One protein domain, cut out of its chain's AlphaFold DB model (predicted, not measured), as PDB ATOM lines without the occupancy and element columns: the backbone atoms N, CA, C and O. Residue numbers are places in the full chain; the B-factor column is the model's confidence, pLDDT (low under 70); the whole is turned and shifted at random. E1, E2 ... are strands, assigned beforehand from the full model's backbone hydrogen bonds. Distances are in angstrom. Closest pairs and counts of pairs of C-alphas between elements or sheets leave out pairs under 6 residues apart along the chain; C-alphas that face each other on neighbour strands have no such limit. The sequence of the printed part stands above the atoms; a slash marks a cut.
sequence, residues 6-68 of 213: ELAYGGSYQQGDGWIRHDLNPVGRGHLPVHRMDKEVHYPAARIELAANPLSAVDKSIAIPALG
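AT A GLANCE: This is residues 6 to 68 of the 213 residues of the protein "DUF2169 domain-containing protein" of Delftia tsuruhatensis (UniProt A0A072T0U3). Little regular structure is present: a small two-stranded hairpin, E1 and E2, makes one end of the domain, and the rest is mostly a long winding stretch, residues 22 to 68, with no named element. A short parallel pairing ties residues 9 to 10, before the hairpin, to residues 29 to 30 in that stretch. The printed part has 63 residues with no named helix and two strands, E1 then E2, antiparallel; the class is all strand, with 8 residues in named elements. It is compact, with a radius of gyration of the C-alphas of 11.7 A and spans of 34 by 24 by 15 A.

HOW THE PARTS SIT: E1, residues 12 to 15, and E2, residues 18 to 21, form a hairpin over a tight link, with 149 degrees between their directions. N 13 and O 20 are 2.9 A apart, within hydrogen-bond range.

IN THESE COORDINATES: E1 begins at C-alpha 12 (-104.496, -66.634, 35.048). E2 ends at C-alpha 21 (-108.155, -68.610, 34.307). Each strand measures 9.7 A.

THE WHOLE: The C-alphas farthest apart, of Asp 17 and Ala 52, are 37.7 A apart. The printed part has no cut, and no printed residue is under 70 in pLDDT.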
ATOM      1  N   GLU A   6     -96.279 -73.193  30.039       95.00
ATOM      2  CA  GLU A   6     -96.045 -71.946  30.779       95.00
ATOM      3  C   GLU A   6     -95.440 -70.839  29.911       95.00
ATOM      4  O   GLU A   6     -95.468 -69.665  30.290       95.00
ATOM      5  N   LEU A   7     -94.846 -71.203  28.772       93.81
ATOM      6  CA  LEU A   7     -94.258 -70.281  27.804       93.81
ATOM      7  C   LEU A   7     -95.191 -70.003  26.616       93.81
ATOM      8  O   LEU A   7     -94.894 -69.104  25.833       93.81
ATOM      9  N   ALA A   8     -96.310 -70.715  26.493       92.81
ATOM     10  CA  ALA A   8     -97.328 -70.479  25.473       92.81
ATOM     11  C   ALA A   8     -98.389 -69.466  25.948       92.81
ATOM     12  O   ALA A   8     -98.455 -69.112  27.132       92.81
ATOM     13  N   TYR A   9     -99.230 -69.004  25.016       92.62
ATOM     14  CA  TYR A   9    -100.351 -68.114  25.334       92.62
ATOM     15  C   TYR A   9    -101.297 -68.754  26.359       92.62
ATOM     16  O   TYR A   9    -101.525 -69.963  26.335       92.62
ATOM     17  N   GLY A  10    -101.824 -67.953  27.280       92.75
ATOM     18  CA  GLY A  10    -102.714 -68.399  28.348       92.75
ATOM     19  C   GLY A  10    -102.409 -67.698  29.666       92.75
ATOM     20  O   GLY A  10    -101.899 -66.580  29.684       92.75
ATOM     21  N   GLY A  11    -102.704 -68.357  30.777       93.06
ATOM     22  CA  GLY A  11    -102.422 -67.867  32.120       93.06
ATOM     23  C   GLY A  11    -103.672 -67.559  32.925       93.06
ATOM     24  O   GLY A  11    -104.801 -67.845  32.523       93.06
ATOM     25  N   SER A  12    -103.447 -66.994  34.102       93.25
ATOM     26  CA  SER A  12    -104.496 -66.634  35.048       93.25
ATOM     27  C   SER A  12    -104.191 -65.271  35.660       93.25
ATOM     28  O   SER A  12    -103.026 -64.951  35.897       93.25
ATOM     29  N   TYR A  13    -105.223 -64.485  35.951       91.75
ATOM     30  CA  TYR A  13    -105.093 -63.191  36.619       91.75
ATOM     31  C   TYR A  13    -106.126 -63.049  37.737       91.75
ATOM     32  O   TYR A  13    -107.211 -63.636  37.688       91.75
ATOM     33  N   GLN A  14    -105.789 -62.267  38.759       92.75
ATOM     34  CA  GLN A  14    -106.676 -62.027  39.890       92.75
ATOM     35  C   GLN A  14    -107.771 -61.011  39.526       92.75
ATOM     36  O   GLN A  14    -107.521 -60.013  38.850       92.75
ATOM     37  N   GLN A  15    -108.995 -61.259  39.989       90.81
ATOM     38  CA  GLN A  15    -110.127 -60.344  39.875       90.81
ATOM     39  C   GLN A  15    -110.967 -60.396  41.153       90.81
ATOM     40  O   GLN A  15    -111.649 -61.387  41.412       90.81
ATOM     41  N   GLY A  16    -110.930 -59.309  41.933       90.00
ATOM     42  CA  GLY A  16    -111.500 -59.289  43.283       90.00
ATOM     43  C   GLY A  16    -110.845 -60.363  44.155       90.00
ATOM     44  O   GLY A  16    -109.622 -60.524  44.131       90.00
ATOM     45  N   ASP A  17    -111.671 -61.150  44.839       92.94
ATOM     46  CA  ASP A  17    -111.224 -62.284  45.662       92.94
ATOM     47  C   ASP A  17    -110.998 -63.574  44.847       92.94
ATOM     48  O   ASP A  17    -110.645 -64.619  45.394       92.94
ATOM     49  N   GLY A  18    -111.221 -63.527  43.528       94.44
ATOM     50  CA  GLY A  18    -111.162 -64.680  42.633       94.44
ATOM     51  C   GLY A  18    -110.021 -64.640  41.617       94.44
ATOM     52  O   GLY A  18    -109.289 -63.661  41.480       94.44
ATOM     53  N   TRP A  19    -109.909 -65.726  40.850       94.62
ATOM     54  CA  TRP A  19    -108.993 -65.850  39.716       94.62
ATOM     55  C   TRP A  19    -109.776 -66.106  38.436       94.62
ATOM     56  O   TRP A  19    -110.567 -67.047  38.374       94.62
ATOM     57  N   ILE A  20    -109.493 -65.326  37.398       93.25
ATOM     58  CA  ILE A  20    -109.878 -65.671  36.033       93.25
ATOM     59  C   ILE A  20    -108.751 -66.497  35.433       93.25
ATOM     60  O   ILE A  20    -107.581 -66.129  35.527       93.25
ATOM     61  N   ARG A  21    -109.105 -67.639  34.848       94.62
ATOM     62  CA  ARG A  21    -108.155 -68.610  34.307       94.62
ATOM     63  C   ARG A  21    -108.449 -68.836  32.837       94.62
ATOM     64  O   ARG A  21    -109.603 -69.065  32.478       94.62
ATOM     65  N   HIS A  22    -107.411 -68.827  32.011       94.06
ATOM     66  CA  HIS A  22    -107.531 -69.226  30.619       94.06
ATOM     67  C   HIS A  22    -107.953 -70.697  30.543       94.06
ATOM     68  O   HIS A  22    -107.283 -71.565  31.103       94.06
ATOM     69  N   ASP A  23    -109.047 -70.978  29.838       93.69
ATOM     70  CA  ASP A  23    -109.680 -72.301  29.836       93.69
ATOM     71  C   ASP A  23    -108.738 -73.403  29.321       93.69
ATOM     72  O   ASP A  23    -108.595 -74.459  29.938       93.69
ATOM     73  N   LEU A  24    -108.024 -73.132  28.225       93.12
ATOM     74  CA  LEU A  24    -107.187 -74.129  27.545       93.12
ATOM     75  C   LEU A  24    -105.739 -74.191  28.046       93.12
ATOM     76  O   LEU A  24    -105.044 -75.150  27.731       93.12
ATOM     77  N   ASN A  25    -105.271 -73.178  28.782       94.69
ATOM     78  CA  ASN A  25    -103.893 -73.111  29.286       94.69
ATOM     79  C   ASN A  25    -103.787 -72.145  30.481       94.69
ATOM     80  O   ASN A  25    -103.287 -71.031  30.329       94.69
ATOM     81  N   PRO A  26    -104.269 -72.519  31.673       95.31
ATOM     82  CA  PRO A  26    -104.300 -71.635  32.839       95.31
ATOM     83  C   PRO A  26    -102.917 -71.323  33.432       95.31
ATOM     84  O   PRO A  26    -102.814 -70.404  34.245       95.31
ATOM     85  N   VAL A  27    -101.872 -72.065  33.043       95.12
ATOM     86  CA  VAL A  27    -100.482 -71.881  33.512       95.12
ATOM     87  C   VAL A  27     -99.616 -71.074  32.540       95.12
ATOM     88  O   VAL A  27     -98.473 -70.762  32.864       95.12
ATOM     89  N   GLY A  28    -100.145 -70.756  31.355       93.81
ATOM     90  CA  GLY A  28     -99.469 -69.956  30.335       93.81
ATOM     91  C   GLY A  28     -99.264 -68.495  30.732       93.81
ATOM     92  O   GLY A  28     -99.404 -68.100  31.892       93.81
ATOM     93  N   ARG A  29     -98.958 -67.661  29.738       90.81
ATOM     94  CA  ARG A  29     -98.788 -66.212  29.921       90.81
ATOM     95  C   ARG A  29     -99.381 -65.409  28.769       90.81
ATOM     96  O   ARG A  29     -99.530 -65.913  27.661       90.81
ATOM     97  N   GLY A  30     -99.688 -64.142  29.031       88.44
ATOM     98  CA  GLY A  30    -100.267 -63.223  28.046       88.44
ATOM     99  C   GLY A  30    -101.793 -63.107  28.088       88.44
ATOM    100  O   GLY A  30    -102.325 -62.169  27.516       88.44
ATOM    101  N   HIS A  31    -102.505 -63.975  28.817       89.69
ATOM    102  CA  HIS A  31    -103.943 -63.830  29.049       89.69
ATOM    103  C   HIS A  31    -104.219 -62.772  30.126       89.69
ATOM    104  O   HIS A  31    -104.347 -63.084  31.309       89.69
ATOM    105  N   LEU A  32    -104.293 -61.509  29.712       88.50
ATOM    106  CA  LEU A  32    -104.695 -60.381  30.550       88.50
ATOM    107  C   LEU A  32    -105.419 -59.349  29.668       88.50
ATOM    108  O   LEU A  32    -104.858 -58.937  28.653       88.50
ATOM    109  N   PRO A  33    -106.646 -58.916  30.016       88.12
ATOM    110  CA  PRO A  33    -107.357 -57.915  29.229       88.12
ATOM    111  C   PRO A  33    -106.564 -56.610  29.100       88.12
ATOM    112  O   PRO A  33    -106.101 -56.072  30.105       88.12
ATOM    113  N   VAL A  34    -106.475 -56.061  27.884       87.06
ATOM    114  CA  VAL A  34    -105.679 -54.852  27.581       87.06
ATOM    115  C   VAL A  34    -106.047 -53.673  28.486       87.06
ATOM    116  O   VAL A  34    -105.169 -52.972  28.973       87.06
ATOM    117  N   HIS A  35    -107.334 -53.483  28.787       88.50
ATOM    118  CA  HIS A  35    -107.808 -52.399  29.658       88.50
ATOM    119  C   HIS A  35    -107.345 -52.513  31.124       88.50
ATOM    120  O   HIS A  35    -107.557 -51.586  31.899       88.50
ATOM    121  N   ARG A  36    -106.753 -53.647  31.521       86.75
ATOM    122  CA  ARG A  36    -106.158 -53.869  32.848       86.75
ATOM    123  C   ARG A  36    -104.639 -53.770  32.860       86.75
ATOM    124  O   ARG A  36    -104.048 -53.888  33.930       86.75
ATOM    125  N   MET A  37    -104.013 -53.612  31.700       88.38
ATOM    126  CA  MET A  37    -102.570 -53.465  31.631       88.38
ATOM    127  C   MET A  37    -102.171 -52.047  32.012       88.38
ATOM    128  O   MET A  37    -102.676 -51.072  31.454       88.38
ATOM    129  N   ASP A  38    -101.239 -51.953  32.952       89.50
ATOM    130  CA  ASP A  38    -100.541 -50.713  33.251       89.50
ATOM    131  C   ASP A  38     -99.454 -50.479  32.191       89.50
ATOM    132  O   ASP A  38     -98.691 -51.385  31.856       89.50
ATOM    133  N   LYS A  39     -99.390 -49.261  31.648       88.12
ATOM    134  CA  LYS A  39     -98.416 -48.889  30.614       88.12
ATOM    135  C   LYS A  39     -96.985 -48.828  31.148       88.12
ATOM    136  O   LYS A  39     -96.055 -48.972  30.361       88.12
ATOM    137  N   GLU A  40     -96.822 -48.649  32.456       93.69
ATOM    138  CA  GLU A  40     -95.520 -48.578  33.125       93.69
ATOM    139  C   GLU A  40     -95.013 -49.965  33.569       93.69
ATOM    140  O   GLU A  40     -93.885 -50.103  34.044       93.69
ATOM    141  N   VAL A  41     -95.827 -51.018  33.415       91.56
ATOM    142  CA  VAL A  41     -95.490 -52.387  33.821       91.56
ATOM    143  C   VAL A  41     -95.156 -53.246  32.606       91.56
ATOM    144  O   VAL A  41     -95.908 -53.342  31.638       91.56
ATOM    145  N   HIS A  42     -94.035 -53.962  32.686       88.44
ATOM    146  CA  HIS A  42     -93.674 -54.962  31.687       88.44
ATOM    147  C   HIS A  42     -94.354 -56.303  31.978       88.44
ATOM    148  O   HIS A  42     -94.042 -56.978  32.960       88.44
ATOM    149  N   TYR A  43     -95.238 -56.728  31.075       87.25
ATOM    150  CA  TYR A  43     -95.876 -58.042  31.132       87.25
ATOM    151  C   TYR A  43     -95.132 -59.050  30.245       87.25
ATOM    152  O   TYR A  43     -94.852 -58.756  29.079       87.25
ATOM    153  N   PRO A  44     -94.813 -60.257  30.744       87.25
ATOM    154  CA  PRO A  44     -94.164 -61.274  29.931       87.25
ATOM    155  C   PRO A  44     -95.130 -61.824  28.871       87.25
ATOM    156  O   PRO A  44     -96.124 -62.473  29.198       87.25
ATOM    157  N   ALA A  45     -94.801 -61.612  27.597       87.12
ATOM    158  CA  ALA A  45     -95.517 -62.201  26.469       87.12
ATOM    159  C   ALA A  45     -95.238 -63.708  26.328       87.12
ATOM    160  O   ALA A  45     -94.218 -64.221  26.812       87.12
ATOM    161  N   ALA A  46     -96.150 -64.410  25.650       90.06
ATOM    162  CA  ALA A  46     -95.923 -65.780  25.205       90.06
ATOM    163  C   ALA A  46     -94.655 -65.848  24.338       90.06
ATOM    164  O   ALA A  46     -94.366 -64.940  23.564       90.06
ATOM    165  N   ARG A  47     -93.880 -66.919  24.509       90.25
ATOM    166  CA  ARG A  47     -92.621 -67.179  23.795       90.25
ATOM    167  C   ARG A  47     -92.736 -68.317  22.786       90.25
ATOM    168  O   ARG A  47     -91.803 -68.536  22.024       90.25
ATOM    169  N   ILE A  48     -93.841 -69.057  22.824       90.25
ATOM    170  CA  ILE A  48     -94.143 -70.142  21.896       90.25
ATOM    171  C   ILE A  48     -95.436 -69.776  21.176       90.25
ATOM    172  O   ILE A  48     -96.469 -69.549  21.811       90.25
ATOM    173  N   GLU A  49     -95.362 -69.723  19.853       88.12
ATOM    174  CA  GLU A  49     -96.475 -69.447  18.953       88.12
ATOM    175  C   GLU A  49     -96.397 -70.354  17.720       88.12
ATOM    176  O   GLU A  49     -95.355 -70.941  17.420       88.12
ATOM    177  N   LEU A  50     -97.516 -70.501  17.013       85.62
ATOM    178  CA  LEU A  50     -97.533 -71.208  15.739       85.62
ATOM    179  C   LEU A  50     -97.117 -70.236  14.641       85.62
ATOM    180  O   LEU A  50     -97.734 -69.184  14.496       85.62
ATOM    181  N   ALA A  51     -96.161 -70.626  13.798       85.88
ATOM    182  CA  ALA A  51     -95.732 -69.806  12.661       85.88
ATOM    183  C   ALA A  51     -96.896 -69.422  11.724       85.88
ATOM    184  O   ALA A  51     -96.902 -68.343  11.142       85.88
ATOM    185  N   ALA A  52     -97.905 -70.292  11.602       85.19
ATOM    186  CA  ALA A  52     -99.096 -70.046  10.789       85.19
ATOM    187  C   ALA A  52    -100.108 -69.075  11.432       85.19
ATOM    188  O   ALA A  52    -100.964 -68.537  10.735       85.19
ATOM    189  N   ASN A  53    -100.045 -68.865  12.751       82.69
ATOM    190  CA  ASN A  53    -100.953 -67.979  13.481       82.69
ATOM    191  C   ASN A  53    -100.211 -67.301  14.647       82.69
ATOM    192  O   ASN A  53    -100.456 -67.649  15.808       82.69
ATOM    193  N   PRO A  54     -99.290 -66.368  14.344       82.50
ATOM    194  CA  PRO A  54     -98.548 -65.652  15.368       82.50
ATOM    195  C   PRO A  54     -99.473 -64.751  16.190       82.50
ATOM    196  O   PRO A  54    -100.553 -64.328  15.746       82.50
ATOM    197  N   LEU A  55     -99.040 -64.438  17.408       81.38
ATOM    198  CA  LEU A  55     -99.760 -63.546  18.300       81.38
ATOM    199  C   LEU A  55     -99.709 -62.117  17.745       81.38
ATOM    200  O   LEU A  55     -98.690 -61.437  17.804       81.38
ATOM    201  N   SER A  56    -100.833 -61.640  17.207       82.38
ATOM    202  CA  SER A  56    -100.927 -60.297  16.617       82.38
ATOM    203  C   SER A  56    -101.427 -59.224  17.590       82.38
ATOM    204  O   SER A  56    -101.355 -58.040  17.278       82.38
ATOM    205  N   ALA A  57    -101.983 -59.623  18.737       80.38
ATOM    206  CA  ALA A  57    -102.489 -58.735  19.780       80.38
ATOM    207  C   ALA A  57    -102.539 -59.473  21.127       80.38
ATOM    208  O   ALA A  57    -102.652 -60.695  21.163       80.38
ATOM    209  N   VAL A  58    -102.476 -58.718  22.222       74.44
ATOM    210  CA  VAL A  58    -102.393 -59.231  23.600       74.44
ATOM    211  C   VAL A  58    -103.624 -60.041  24.022       74.44
ATOM    212  O   VAL A  58    -103.498 -61.013  24.755       74.44
ATOM    213  N   ASP A  59    -104.812 -59.656  23.569       73.19
ATOM    214  CA  ASP A  59    -106.094 -60.265  23.937       73.19
ATOM    215  C   ASP A  59    -106.636 -61.232  22.875       73.19
ATOM    216  O   ASP A  59    -107.738 -61.772  23.013       73.19
ATOM    217  N   LYS A  60    -105.864 -61.492  21.815       77.62
ATOM    218  CA  LYS A  60    -106.264 -62.422  20.765       77.62
ATOM    219  C   LYS A  60    -106.057 -63.855  21.237       77.62
ATOM    220  O   LYS A  60    -104.938 -64.293  21.485       77.62
ATOM    221  N   SER A  61    -107.148 -64.615  21.276       74.19
ATOM    222  CA  SER A  61    -107.066 -66.061  21.461       74.19
ATOM    223  C   SER A  61    -106.362 -66.711  20.268       74.19
ATOM    224  O   SER A  61    -106.729 -66.480  19.112       74.19
ATOM    225  N   ILE A  62    -105.357 -67.531  20.556       81.12
ATOM    226  CA  ILE A  62    -104.633 -68.341  19.576       81.12
ATOM    227  C   ILE A  62    -104.671 -69.810  20.001       81.12
ATOM    228  O   ILE A  62    -104.904 -70.129  21.170       81.12
ATOM    229  N   ALA A  63    -104.432 -70.715  19.050       82.19
ATOM    230  CA  ALA A  63    -104.142 -72.105  19.391       82.19
ATOM    231  C   ALA A  63    -102.909 -72.157  20.308       82.19
ATOM    232  O   ALA A  63    -102.046 -71.284  20.224       82.19
ATOM    233  N   ILE A  64    -102.848 -73.148  21.198       88.88
ATOM    234  CA  ILE A  64    -101.828 -73.233  22.250       88.88
ATOM    235  C   ILE A  64    -100.739 -74.221  21.814       88.88
ATOM    236  O   ILE A  64    -100.866 -75.411  22.100       88.88
ATOM    237  N   PRO A  65     -99.668 -73.773  21.135       85.56
ATOM    238  CA  PRO A  65     -98.557 -74.651  20.814       85.56
ATOM    239  C   PRO A  65     -97.775 -74.967  22.082       85.56
ATOM    240  O   PRO A  65     -97.223 -74.077  22.726       85.56
ATOM    241  N   ALA A  66     -97.694 -76.241  22.425       83.62
ATOM    242  CA  ALA A  66     -96.694 -76.742  23.353       83.62
ATOM    243  C   ALA A  66     -96.535 -78.249  23.167       83.62
ATOM    244  O   ALA A  66     -97.325 -78.897  22.475       83.62
ATOM    245  N   LEU A  67     -95.508 -78.791  23.815       86.62
ATOM    246  CA  LEU A  67     -95.273 -80.219  23.904       86.62
ATOM    247  C   LEU A  67     -95.528 -80.680  25.338       86.62
ATOM    248  O   LEU A  67     -95.247 -79.962  26.300       86.62
ATOM    249  N   GLY A  68     -96.056 -81.892  25.468       89.75
ATOM    250  CA  GLY A  68     -96.299 -82.537  26.752       89.75
ATOM    251  C   GLY A  68     -97.778 -82.729  27.094       89.75
ATOM    252  O   GLY A  68     -98.669 -82.373  26.317       89.75
TER     253      GLY A  68